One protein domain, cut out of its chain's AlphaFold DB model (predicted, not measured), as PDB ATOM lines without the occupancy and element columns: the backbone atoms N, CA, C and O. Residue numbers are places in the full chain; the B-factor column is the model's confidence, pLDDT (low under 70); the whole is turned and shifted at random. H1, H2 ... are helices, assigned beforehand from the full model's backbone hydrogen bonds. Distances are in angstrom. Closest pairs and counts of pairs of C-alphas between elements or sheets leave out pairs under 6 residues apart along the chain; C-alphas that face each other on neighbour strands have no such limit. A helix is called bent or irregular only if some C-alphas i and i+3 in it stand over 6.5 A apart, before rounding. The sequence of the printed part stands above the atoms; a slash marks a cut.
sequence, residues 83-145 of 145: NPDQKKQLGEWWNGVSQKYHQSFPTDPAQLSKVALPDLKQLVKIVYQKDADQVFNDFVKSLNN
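This is residues 83 to 145 of the 145 residues of an uncharacterized protein of Conidiobolus coronatus (strain ATCC 28846 / CBS 209.66 / NRRL 28638) (UniProt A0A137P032). A flat, loose zigzag of three helices: H1 and H2 form a helical hairpin, and H3 turns off H2 on the side away from H1, its residues 137 to 144 sticking out. The printed part has 63 residues, of which 51 are in the three named helices, in the order H1, H2, H3 along the chain, with no named strand; the class is all helix, the radius of gyration of the C-alphas is 13.6 A, and the C-alphas span 38 by 37 by 12 A.

H1, residues 84 to 101, begins at C-alpha 84 (-2.196, 35.410, -16.358) and measures 24.7 A; it is irregular, C-alphas 96 and 99 being 7.2 A apart. H2, residues 109 to 128, measures 25.5 A and is only just irregular, C-alphas 115 and 118 being 6.9 A apart. H3, residues 132 to 144, measures 18.6 A and ends at C-alpha 144 (2.396, 23.495, -49.187).

H2 touches H1 with residues 119 to 127 alone, at a shallow tilt of 14 degrees, opposite ways; the closest C-alphas, of Gln 86 and Ile 126, are 6.0 A apart. H2 touches H3 about perpendicular, at 73 degrees, with residues 121 to 125 of H2 and 132 to 135 of H3 alone; the closest C-alphas, of Lys 121 and Ala 132, are 5.2 A apart. H1 and H3 are apart. Every O i to N i+4 pair is within hydrogen-bond range in H3, 12 of 14 in H1 and 14 of 16 in H2.

The farthest C-alphas, of Gln 99 and Asn 145, are 38.4 A apart. The printed part has no cut and no long link; pLDDT is under 70 at residues 143 and 145.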
ATOM      1  N   ASN A  83      -3.573  34.231 -20.953       90.19
ATOM      2  CA  ASN A  83      -3.978  34.114 -19.559       90.19
ATOM      3  C   ASN A  83      -2.880  34.663 -18.608       90.19
ATOM      4  O   ASN A  83      -1.763  34.956 -19.050       90.19
ATOM      5  N   PRO A  84      -3.165  34.845 -17.303       93.06
ATOM      6  CA  PRO A  84      -2.196  35.410 -16.358       93.06
ATOM      7  C   PRO A  84      -0.868  34.642 -16.273       93.06
ATOM      8  O   PRO A  84       0.194  35.265 -16.245       93.06
ATOM      9  N   ASP A  85      -0.910  33.309 -16.301       91.81
ATOM     10  CA  ASP A  85       0.290  32.467 -16.233       91.81
ATOM     11  C   ASP A  85       1.145  32.603 -17.497       91.81
ATOM     12  O   ASP A  85       2.364  32.749 -17.418       91.81
ATOM     13  N   GLN A  86       0.510  32.653 -18.669       89.69
ATOM     14  CA  GLN A  86       1.173  32.906 -19.946       89.69
ATOM     15  C   GLN A  86       1.808  34.295 -19.990       89.69
ATOM     16  O   GLN A  86       2.929  34.438 -20.472       89.69
ATOM     17  N   LYS A  87       1.125  35.322 -19.469       89.50
ATOM     18  CA  LYS A  87       1.679  36.682 -19.374       89.50
ATOM     19  C   LYS A  87       2.908  36.718 -18.472       89.50
ATOM     20  O   LYS A  87       3.897  37.360 -18.821       89.50
ATOM     21  N   LYS A  88       2.874  35.993 -17.351       91.25
ATOM     22  CA  LYS A  88       4.029  35.848 -16.461       91.25
ATOM     23  C   LYS A  88       5.198  35.153 -17.168       91.25
ATOM     24  O   LYS A  88       6.295  35.703 -17.182       91.25
ATOM     25  N   GLN A  89       4.951  34.015 -17.818       90.31
ATOM     26  CA  GLN A  89       5.961  33.289 -18.601       90.31
ATOM     27  C   GLN A  89       6.548  34.142 -19.731       90.31
ATOM     28  O   GLN A  89       7.756  34.116 -19.958       90.31
ATOM     29  N   LEU A  90       5.709  34.917 -20.425       90.81
ATOM     30  CA  LEU A  90       6.140  35.836 -21.476       90.81
ATOM     31  C   LEU A  90       7.043  36.940 -20.914       90.81
ATOM     32  O   LEU A  90       8.069  37.243 -21.516       90.81
ATOM     33  N   GLY A  91       6.693  37.510 -19.758       86.00
ATOM     34  CA  GLY A  91       7.512  38.513 -19.078       86.00
ATOM     35  C   GLY A  91       8.867  37.965 -18.625       86.00
ATOM     36  O   GLY A  91       9.896  38.595 -18.860       86.00
ATOM     37  N   GLU A  92       8.890  36.773 -18.028       90.06
ATOM     38  CA  GLU A  92      10.129  36.092 -17.621       90.06
ATOM     39  C   GLU A  92      11.025  35.781 -18.827       90.06
ATOM     40  O   GLU A  92      12.222  36.073 -18.806       90.06
ATOM     41  N   TRP A  93      10.434  35.257 -19.904       90.75
ATOM     42  CA  TRP A  93      11.136  35.018 -21.161       90.75
ATOM     43  C   TRP A  93      11.710  36.315 -21.742       90.75
ATOM     44  O   TRP A  93      12.902  36.365 -22.042       90.75
ATOM     45  N   TRP A  94      10.904  37.378 -21.844       87.69
ATOM     46  CA  TRP A  94      11.334  38.670 -22.386       87.69
ATOM     47  C   TRP A  94      12.479  39.278 -21.573       87.69
ATOM     48  O   TRP A  94      13.462  39.753 -22.141       87.69
ATOM     49  N   ASN A  95      12.412  39.204 -20.245       88.06
ATOM     50  CA  ASN A  95      13.496  39.670 -19.381       88.06
ATOM     51  C   ASN A  95      14.794  38.882 -19.617       88.06
ATOM     52  O   ASN A  95      15.873  39.468 -19.580       88.06
ATOM     53  N   GLY A  96      14.692  37.582 -19.910       84.69
ATOM     54  CA  GLY A  96      15.842  36.733 -20.216       84.69
ATOM     55  C   GLY A  96      16.463  36.996 -21.591       84.69
ATOM     56  O   GLY A  96      17.685  36.937 -21.727       84.69
ATOM     57  N   VAL A  97      15.651  37.302 -22.609       84.50
ATOM     58  CA  VAL A  97      16.144  37.450 -23.990       84.50
ATOM     59  C   VAL A  97      16.354  38.897 -24.429       84.50
ATOM     60  O   VAL A  97      17.192  39.134 -25.287       84.50
ATOM     61  N   SER A  98      15.667  39.885 -23.856       82.81
ATOM     62  CA  SER A  98      15.680  41.282 -24.337       82.81
ATOM     63  C   SER A  98      17.088  41.859 -24.517       82.81
ATOM     64  O   SER A  98      17.383  42.470 -25.541       82.81
ATOM     65  N   GLN A  99      17.996  41.585 -23.577       81.12
ATOM     66  CA  GLN A  99      19.391  42.033 -23.642       81.12
ATOM     67  C   GLN A  99      20.142  41.475 -24.859       81.12
ATOM     68  O   GLN A  99      20.941  42.182 -25.472       81.12
ATOM     69  N   LYS A 100      19.848  40.233 -25.257       78.06
ATOM     70  CA  LYS A 100      20.436  39.579 -26.436       78.06
ATOM     71  C   LYS A 100      20.001  40.255 -27.739       78.06
ATOM     72  O   LYS A 100      20.787  40.320 -28.675       78.06
ATOM     73  N   TYR A 101      18.778  40.788 -27.791       79.81
ATOM     74  CA  TYR A 101      18.213  41.425 -28.989       79.81
ATOM     75  C   TYR A 101      18.551  42.921 -29.108       79.81
ATOM     76  O   TYR A 101      18.241  43.531 -30.127       79.81
ATOM     77  N   HIS A 102      19.233  43.510 -28.118       76.88
ATOM     78  CA  HIS A 102      19.837  44.844 -28.244       76.88
ATOM     79  C   HIS A 102      21.161  44.834 -29.024       76.88
ATOM     80  O   HIS A 102      21.669  45.892 -29.391       76.88
ATOM     81  N   GLN A 103      21.741  43.656 -29.262       76.38
ATOM     82  CA  GLN A 103      22.971  43.503 -30.031       76.38
ATOM     83  C   GLN A 103      22.678  43.422 -31.531       76.38
ATOM     84  O   GLN A 103      21.613  42.980 -31.958       76.38
ATOM     85  N   SER A 104      23.653  43.824 -32.345       76.75
ATOM     86  CA  SER A 104      23.591  43.694 -33.799       76.75
ATOM     87  C   SER A 104      23.399  42.229 -34.197       76.75
ATOM     88  O   SER A 104      24.204  41.373 -33.825       76.75
ATOM     89  N   PHE A 105      22.362  41.937 -34.981       80.75
ATOM     90  CA  PHE A 105      22.151  40.588 -35.495       80.75
ATOM     91  C   PHE A 105      23.222  40.189 -36.514       80.75
ATOM     92  O   PHE A 105      23.708  41.043 -37.264       80.75
ATOM     93  N   PRO A 106      23.558  38.888 -36.602       80.25
ATOM     94  CA  PRO A 106      24.325  38.370 -37.723       80.25
ATOM     95  C   PRO A 106      23.628  38.716 -39.042       80.25
ATOM     96  O   PRO A 106      22.416  38.546 -39.177       80.25
ATOM     97  N   THR A 107      24.399  39.167 -40.028       81.25
ATOM     98  CA  THR A 107      23.893  39.418 -41.387       81.25
ATOM     99  C   THR A 107      23.687  38.125 -42.173       81.25
ATOM    100  O   THR A 107      22.919  38.108 -43.132       81.25
ATOM    101  N   ASP A 108      24.353  37.040 -41.764       82.38
ATOM    102  CA  ASP A 108      24.174  35.709 -42.334       82.38
ATOM    103  C   ASP A 108      22.860  35.068 -41.837       82.38
ATOM    104  O   ASP A 108      22.721  34.814 -40.634       82.38
ATOM    105  N   PRO A 109      21.912  34.735 -42.735       76.06
ATOM    106  CA  PRO A 109      20.638  34.123 -42.365       76.06
ATOM    107  C   PRO A 109      20.776  32.792 -41.614       76.06
ATOM    108  O   PRO A 109      19.938  32.476 -40.761       76.06
ATOM    109  N   ALA A 110      21.816  32.001 -41.903       82.75
ATOM    110  CA  ALA A 110      22.025  30.717 -41.236       82.75
ATOM    111  C   ALA A 110      22.450  30.907 -39.770       82.75
ATOM    112  O   ALA A 110      21.940  30.222 -38.878       82.75
ATOM    113  N   GLN A 111      23.339  31.864 -39.500       76.81
ATOM    114  CA  GLN A 111      23.700  32.256 -38.136       76.81
ATOM    115  C   GLN A 111      22.540  32.926 -37.401       76.81
ATOM    116  O   GLN A 111      22.271  32.568 -36.254       76.81
ATOM    117  N   LEU A 112      21.805  33.825 -38.061       79.31
ATOM    118  CA  LEU A 112      20.619  34.455 -37.481       79.31
ATOM    119  C   LEU A 112      19.590  33.407 -37.040       79.31
ATOM    120  O   LEU A 112      19.091  33.464 -35.918       79.31
ATOM    121  N   SER A 113      19.335  32.402 -37.881       74.94
ATOM    122  CA  SER A 113      18.407  31.313 -37.559       74.94
ATOM    123  C   SER A 113      18.850  30.535 -36.319       74.94
ATOM    124  O   SER A 113      18.035  30.261 -35.448       74.94
ATOM    125  N   LYS A 114      20.144  30.227 -36.171       82.12
ATOM    126  CA  LYS A 114      20.655  29.534 -34.970       82.12
ATOM    127  C   LYS A 114      20.449  30.343 -33.689       82.12
ATOM    128  O   LYS A 114      20.231  29.762 -32.631       82.12
ATOM    129  N   VAL A 115      20.531  31.665 -33.790       80.50
ATOM    130  CA  VAL A 115      20.419  32.578 -32.649       80.50
ATOM    131  C   VAL A 115      18.957  32.822 -32.278       80.50
ATOM    132  O   VAL A 115      18.631  32.771 -31.094       80.50
ATOM    133  N   ALA A 116      18.095  33.065 -33.267       81.69
ATOM    134  CA  ALA A 116      16.717  33.503 -33.057       81.69
ATOM    135  C   ALA A 116      15.700  32.354 -32.959       81.69
ATOM    136  O   ALA A 116      14.707  32.467 -32.243       81.69
ATOM    137  N   LEU A 117      15.936  31.230 -33.647       82.88
ATOM    138  CA  LEU A 117      14.968  30.130 -33.721       82.88
ATOM    139  C   LEU A 117      14.640  29.498 -32.355       82.88
ATOM    140  O   LEU A 117      13.462  29.225 -32.124       82.88
ATOM    141  N   PRO A 118      15.597  29.276 -31.431       86.31
ATOM    142  CA  PRO A 118      15.271  28.758 -30.101       86.31
ATOM    143  C   PRO A 118      14.335  29.687 -29.316       86.31
ATOM    144  O   PRO A 118      13.369  29.224 -28.712       86.31
ATOM    145  N   ASP A 119      14.578  30.999 -29.375       86.19
ATOM    146  CA  ASP A 119      13.766  31.987 -28.661       86.19
ATOM    147  C   ASP A 119      12.373  32.100 -29.287       86.19
ATOM    148  O   ASP A 119      11.376  32.163 -28.569       86.19
ATOM    149  N   LEU A 120      12.294  32.045 -30.620       85.19
ATOM    150  CA  LEU A 120      11.030  32.025 -31.349       85.19
ATOM    151  C   LEU A 120      10.207  30.773 -31.009       85.19
ATOM    152  O   LEU A 120       9.003  30.878 -30.787       85.19
ATOM    153  N   LYS A 121      10.842  29.597 -30.907       86.62
ATOM    154  CA  LYS A 121      10.176  28.362 -30.455       86.62
ATOM    155  C   LYS A 121       9.612  28.517 -29.047       86.62
ATOM    156  O   LYS A 121       8.470  28.135 -28.801       86.62
ATOM    157  N   GLN A 122      10.381  29.102 -28.133       87.12
ATOM    158  CA  GLN A 122       9.921  29.324 -26.765       87.12
ATOM    159  C   GLN A 122       8.748  30.313 -26.711       87.12
ATOM    160  O   GLN A 122       7.763  30.051 -26.023       87.12
ATOM    161  N   LEU A 123       8.804  31.397 -27.489       87.19
ATOM    162  CA  LEU A 123       7.703  32.350 -27.625       87.19
ATOM    163  C   LEU A 123       6.432  31.671 -28.159       87.19
ATOM    164  O   LEU A 123       5.361  31.802 -27.568       87.19
ATOM    165  N   VAL A 124       6.552  30.885 -29.232       87.06
ATOM    166  CA  VAL A 124       5.438  30.106 -29.796       87.06
ATOM    167  C   VAL A 124       4.859  29.149 -28.757       87.06
ATOM    168  O   VAL A 124       3.641  29.079 -28.607       87.06
ATOM    169  N   LYS A 125       5.702  28.464 -27.981       90.12
ATOM    170  CA  LYS A 125       5.246  27.576 -26.907       90.12
ATOM    171  C   LYS A 125       4.444  28.324 -25.840       90.12
ATOM    172  O   LYS A 125       3.405  27.824 -25.417       90.12
ATOM    173  N   ILE A 126       4.873  29.522 -25.438       85.88
ATOM    174  CA  ILE A 126       4.150  30.356 -24.463       85.88
ATOM    175  C   ILE A 126       2.783  30.777 -25.024       85.88
ATOM    176  O   ILE A 126       1.764  30.628 -24.342       85.88
ATOM    177  N   VAL A 127       2.750  31.250 -26.272       87.19
ATOM    178  CA  VAL A 127       1.540  31.797 -26.908       87.19
ATOM    179  C   VAL A 127       0.521  30.712 -27.252       87.19
ATOM    180  O   VAL A 127      -0.662  30.849 -26.946       87.19
ATOM    181  N   TYR A 128       0.967  29.611 -27.855       87.19
ATOM    182  CA  TYR A 128       0.084  28.537 -28.313       87.19
ATOM    183  C   TYR A 128      -0.158  27.447 -27.269       87.19
ATOM    184  O   TYR A 128      -1.093  26.669 -27.451       87.19
ATOM    185  N   GLN A 129       0.666  27.367 -26.216       89.31
ATOM    186  CA  GLN A 129       0.649  26.275 -25.226       89.31
ATOM    187  C   GLN A 129       0.739  24.890 -25.886       89.31
ATOM    188  O   GLN A 129       0.109  23.921 -25.468       89.31
ATOM    189  N   LYS A 130       1.523  24.811 -26.962       86.81
ATOM    190  CA  LYS A 130       1.758  23.606 -27.759       86.81
ATOM    191  C   LYS A 130       3.248  23.423 -27.982       86.81
ATOM    192  O   LYS A 130       4.033  24.355 -27.802       86.81
ATOM    193  N   ASP A 131       3.621  22.219 -28.394       87.69
ATOM    194  CA  ASP A 131       4.960  21.984 -28.907       87.69
ATOM    195  C   ASP A 131       5.232  22.906 -30.109       87.69
ATOM    196  O   ASP A 131       4.425  23.001 -31.038       87.69
ATOM    197  N   ALA A 132       6.345  23.636 -30.059       84.12
ATOM    198  CA  ALA A 132       6.648  24.643 -31.065       84.12
ATOM    199  C   ALA A 132       6.933  24.003 -32.428       84.12
ATOM    200  O   ALA A 132       6.516  24.549 -33.448       84.12
ATOM    201  N   ASP A 133       7.584  22.835 -32.450       86.56
ATOM    202  CA  ASP A 133       7.868  22.116 -33.692       86.56
ATOM    203  C   ASP A 133       6.578  21.626 -34.343       86.56
ATOM    204  O   ASP A 133       6.441  21.708 -35.562       86.56
ATOM    205  N   GLN A 134       5.588  21.212 -33.552       86.00
ATOM    206  CA  GLN A 134       4.254  20.921 -34.071       86.00
ATOM    207  C   GLN A 134       3.605  22.154 -34.722       86.00
ATOM    208  O   GLN A 134       3.146  22.056 -35.858       86.00
ATOM    209  N   VAL A 135       3.609  23.316 -34.058       83.75
ATOM    210  CA  VAL A 135       3.019  24.553 -34.611       83.75
ATOM    211  C   VAL A 135       3.722  24.976 -35.906       83.75
ATOM    212  O   VAL A 135       3.057  25.310 -36.888       83.75
ATOM    213  N   PHE A 136       5.056  24.912 -35.948       82.31
ATOM    214  CA  PHE A 136       5.816  25.214 -37.163       82.31
ATOM    215  C   PHE A 136       5.550  24.207 -38.279       82.31
ATOM    216  O   PHE A 136       5.374  24.610 -39.426       82.31
ATOM    217  N   ASN A 137       5.486  22.914 -37.968       84.50
ATOM    218  CA  ASN A 137       5.193  21.884 -38.960       84.50
ATOM    219  C   ASN A 137       3.783  22.038 -39.534       84.50
ATOM    220  O   ASN A 137       3.601  21.879 -40.740       84.50
ATOM    221  N   ASP A 138       2.796  22.374 -38.705       83.50
ATOM    222  CA  ASP A 138       1.427  22.628 -39.153       83.50
ATOM    223  C   ASP A 138       1.368  23.873 -40.051       83.50
ATOM    224  O   ASP A 138       0.737  23.844 -41.112       83.50
ATOM    225  N   PHE A 139       2.114  24.926 -39.706       78.94
ATOM    226  CA  PHE A 139       2.266  26.100 -40.564       78.94
ATOM    227  C   PHE A 139       2.946  25.757 -41.899       78.94
ATOM    228  O   PHE A 139       2.413  26.082 -42.959       78.94
ATOM    229  N   VAL A 140       4.069  25.034 -41.889       77.81
ATOM    230  CA  VAL A 140       4.778  24.617 -43.112       77.81
ATOM    231  C   VAL A 140       3.899  23.724 -43.990       77.81
ATOM    232  O   VAL A 140       3.867  23.903 -45.206       77.81
ATOM    233  N   LYS A 141       3.136  22.799 -43.397       79.88
ATOM    234  CA  LYS A 141       2.141  22.003 -44.129       79.88
ATOM    235  C   LYS A 141       1.078  22.896 -44.757       79.88
ATOM    236  O   LYS A 141       0.754  22.703 -45.924       79.88
ATOM    237  N   SER A 142       0.587  23.900 -44.028       73.56
ATOM    238  CA  SER A 142      -0.388  24.849 -44.570       73.56
ATOM    239  C   SER A 142       0.161  25.622 -45.771       73.56
ATOM    240  O   SER A 142      -0.582  25.875 -46.707       73.56
ATOM    241  N   LEU A 143       1.463  25.936 -45.812       67.75
ATOM    242  CA  LEU A 143       2.087  26.623 -46.951       67.75
ATOM    243  C   LEU A 143       2.155  25.766 -48.223       67.75
ATOM    244  O   LEU A 143       2.167  26.331 -49.319       67.75
ATOM    245  N   ASN A 144       2.194  24.439 -48.083       70.62
ATOM    246  CA  ASN A 144       2.396  23.495 -49.187       70.62
ATOM    247  C   ASN A 144       1.107  22.823 -49.697       70.62
ATOM    248  O   ASN A 144       1.145  22.231 -50.773       70.62
ATOM    249  N   ASN A 145       0.001  22.918 -48.949       57.69
ATOM    250  CA  ASN A 145      -1.334  22.427 -49.327       57.69
ATOM    251  C   ASN A 145      -2.218  23.564 -49.829       57.69
ATOM    252  O   ASN A 145      -2.823  23.457 -50.910       57.69
TER     253      ASN A 145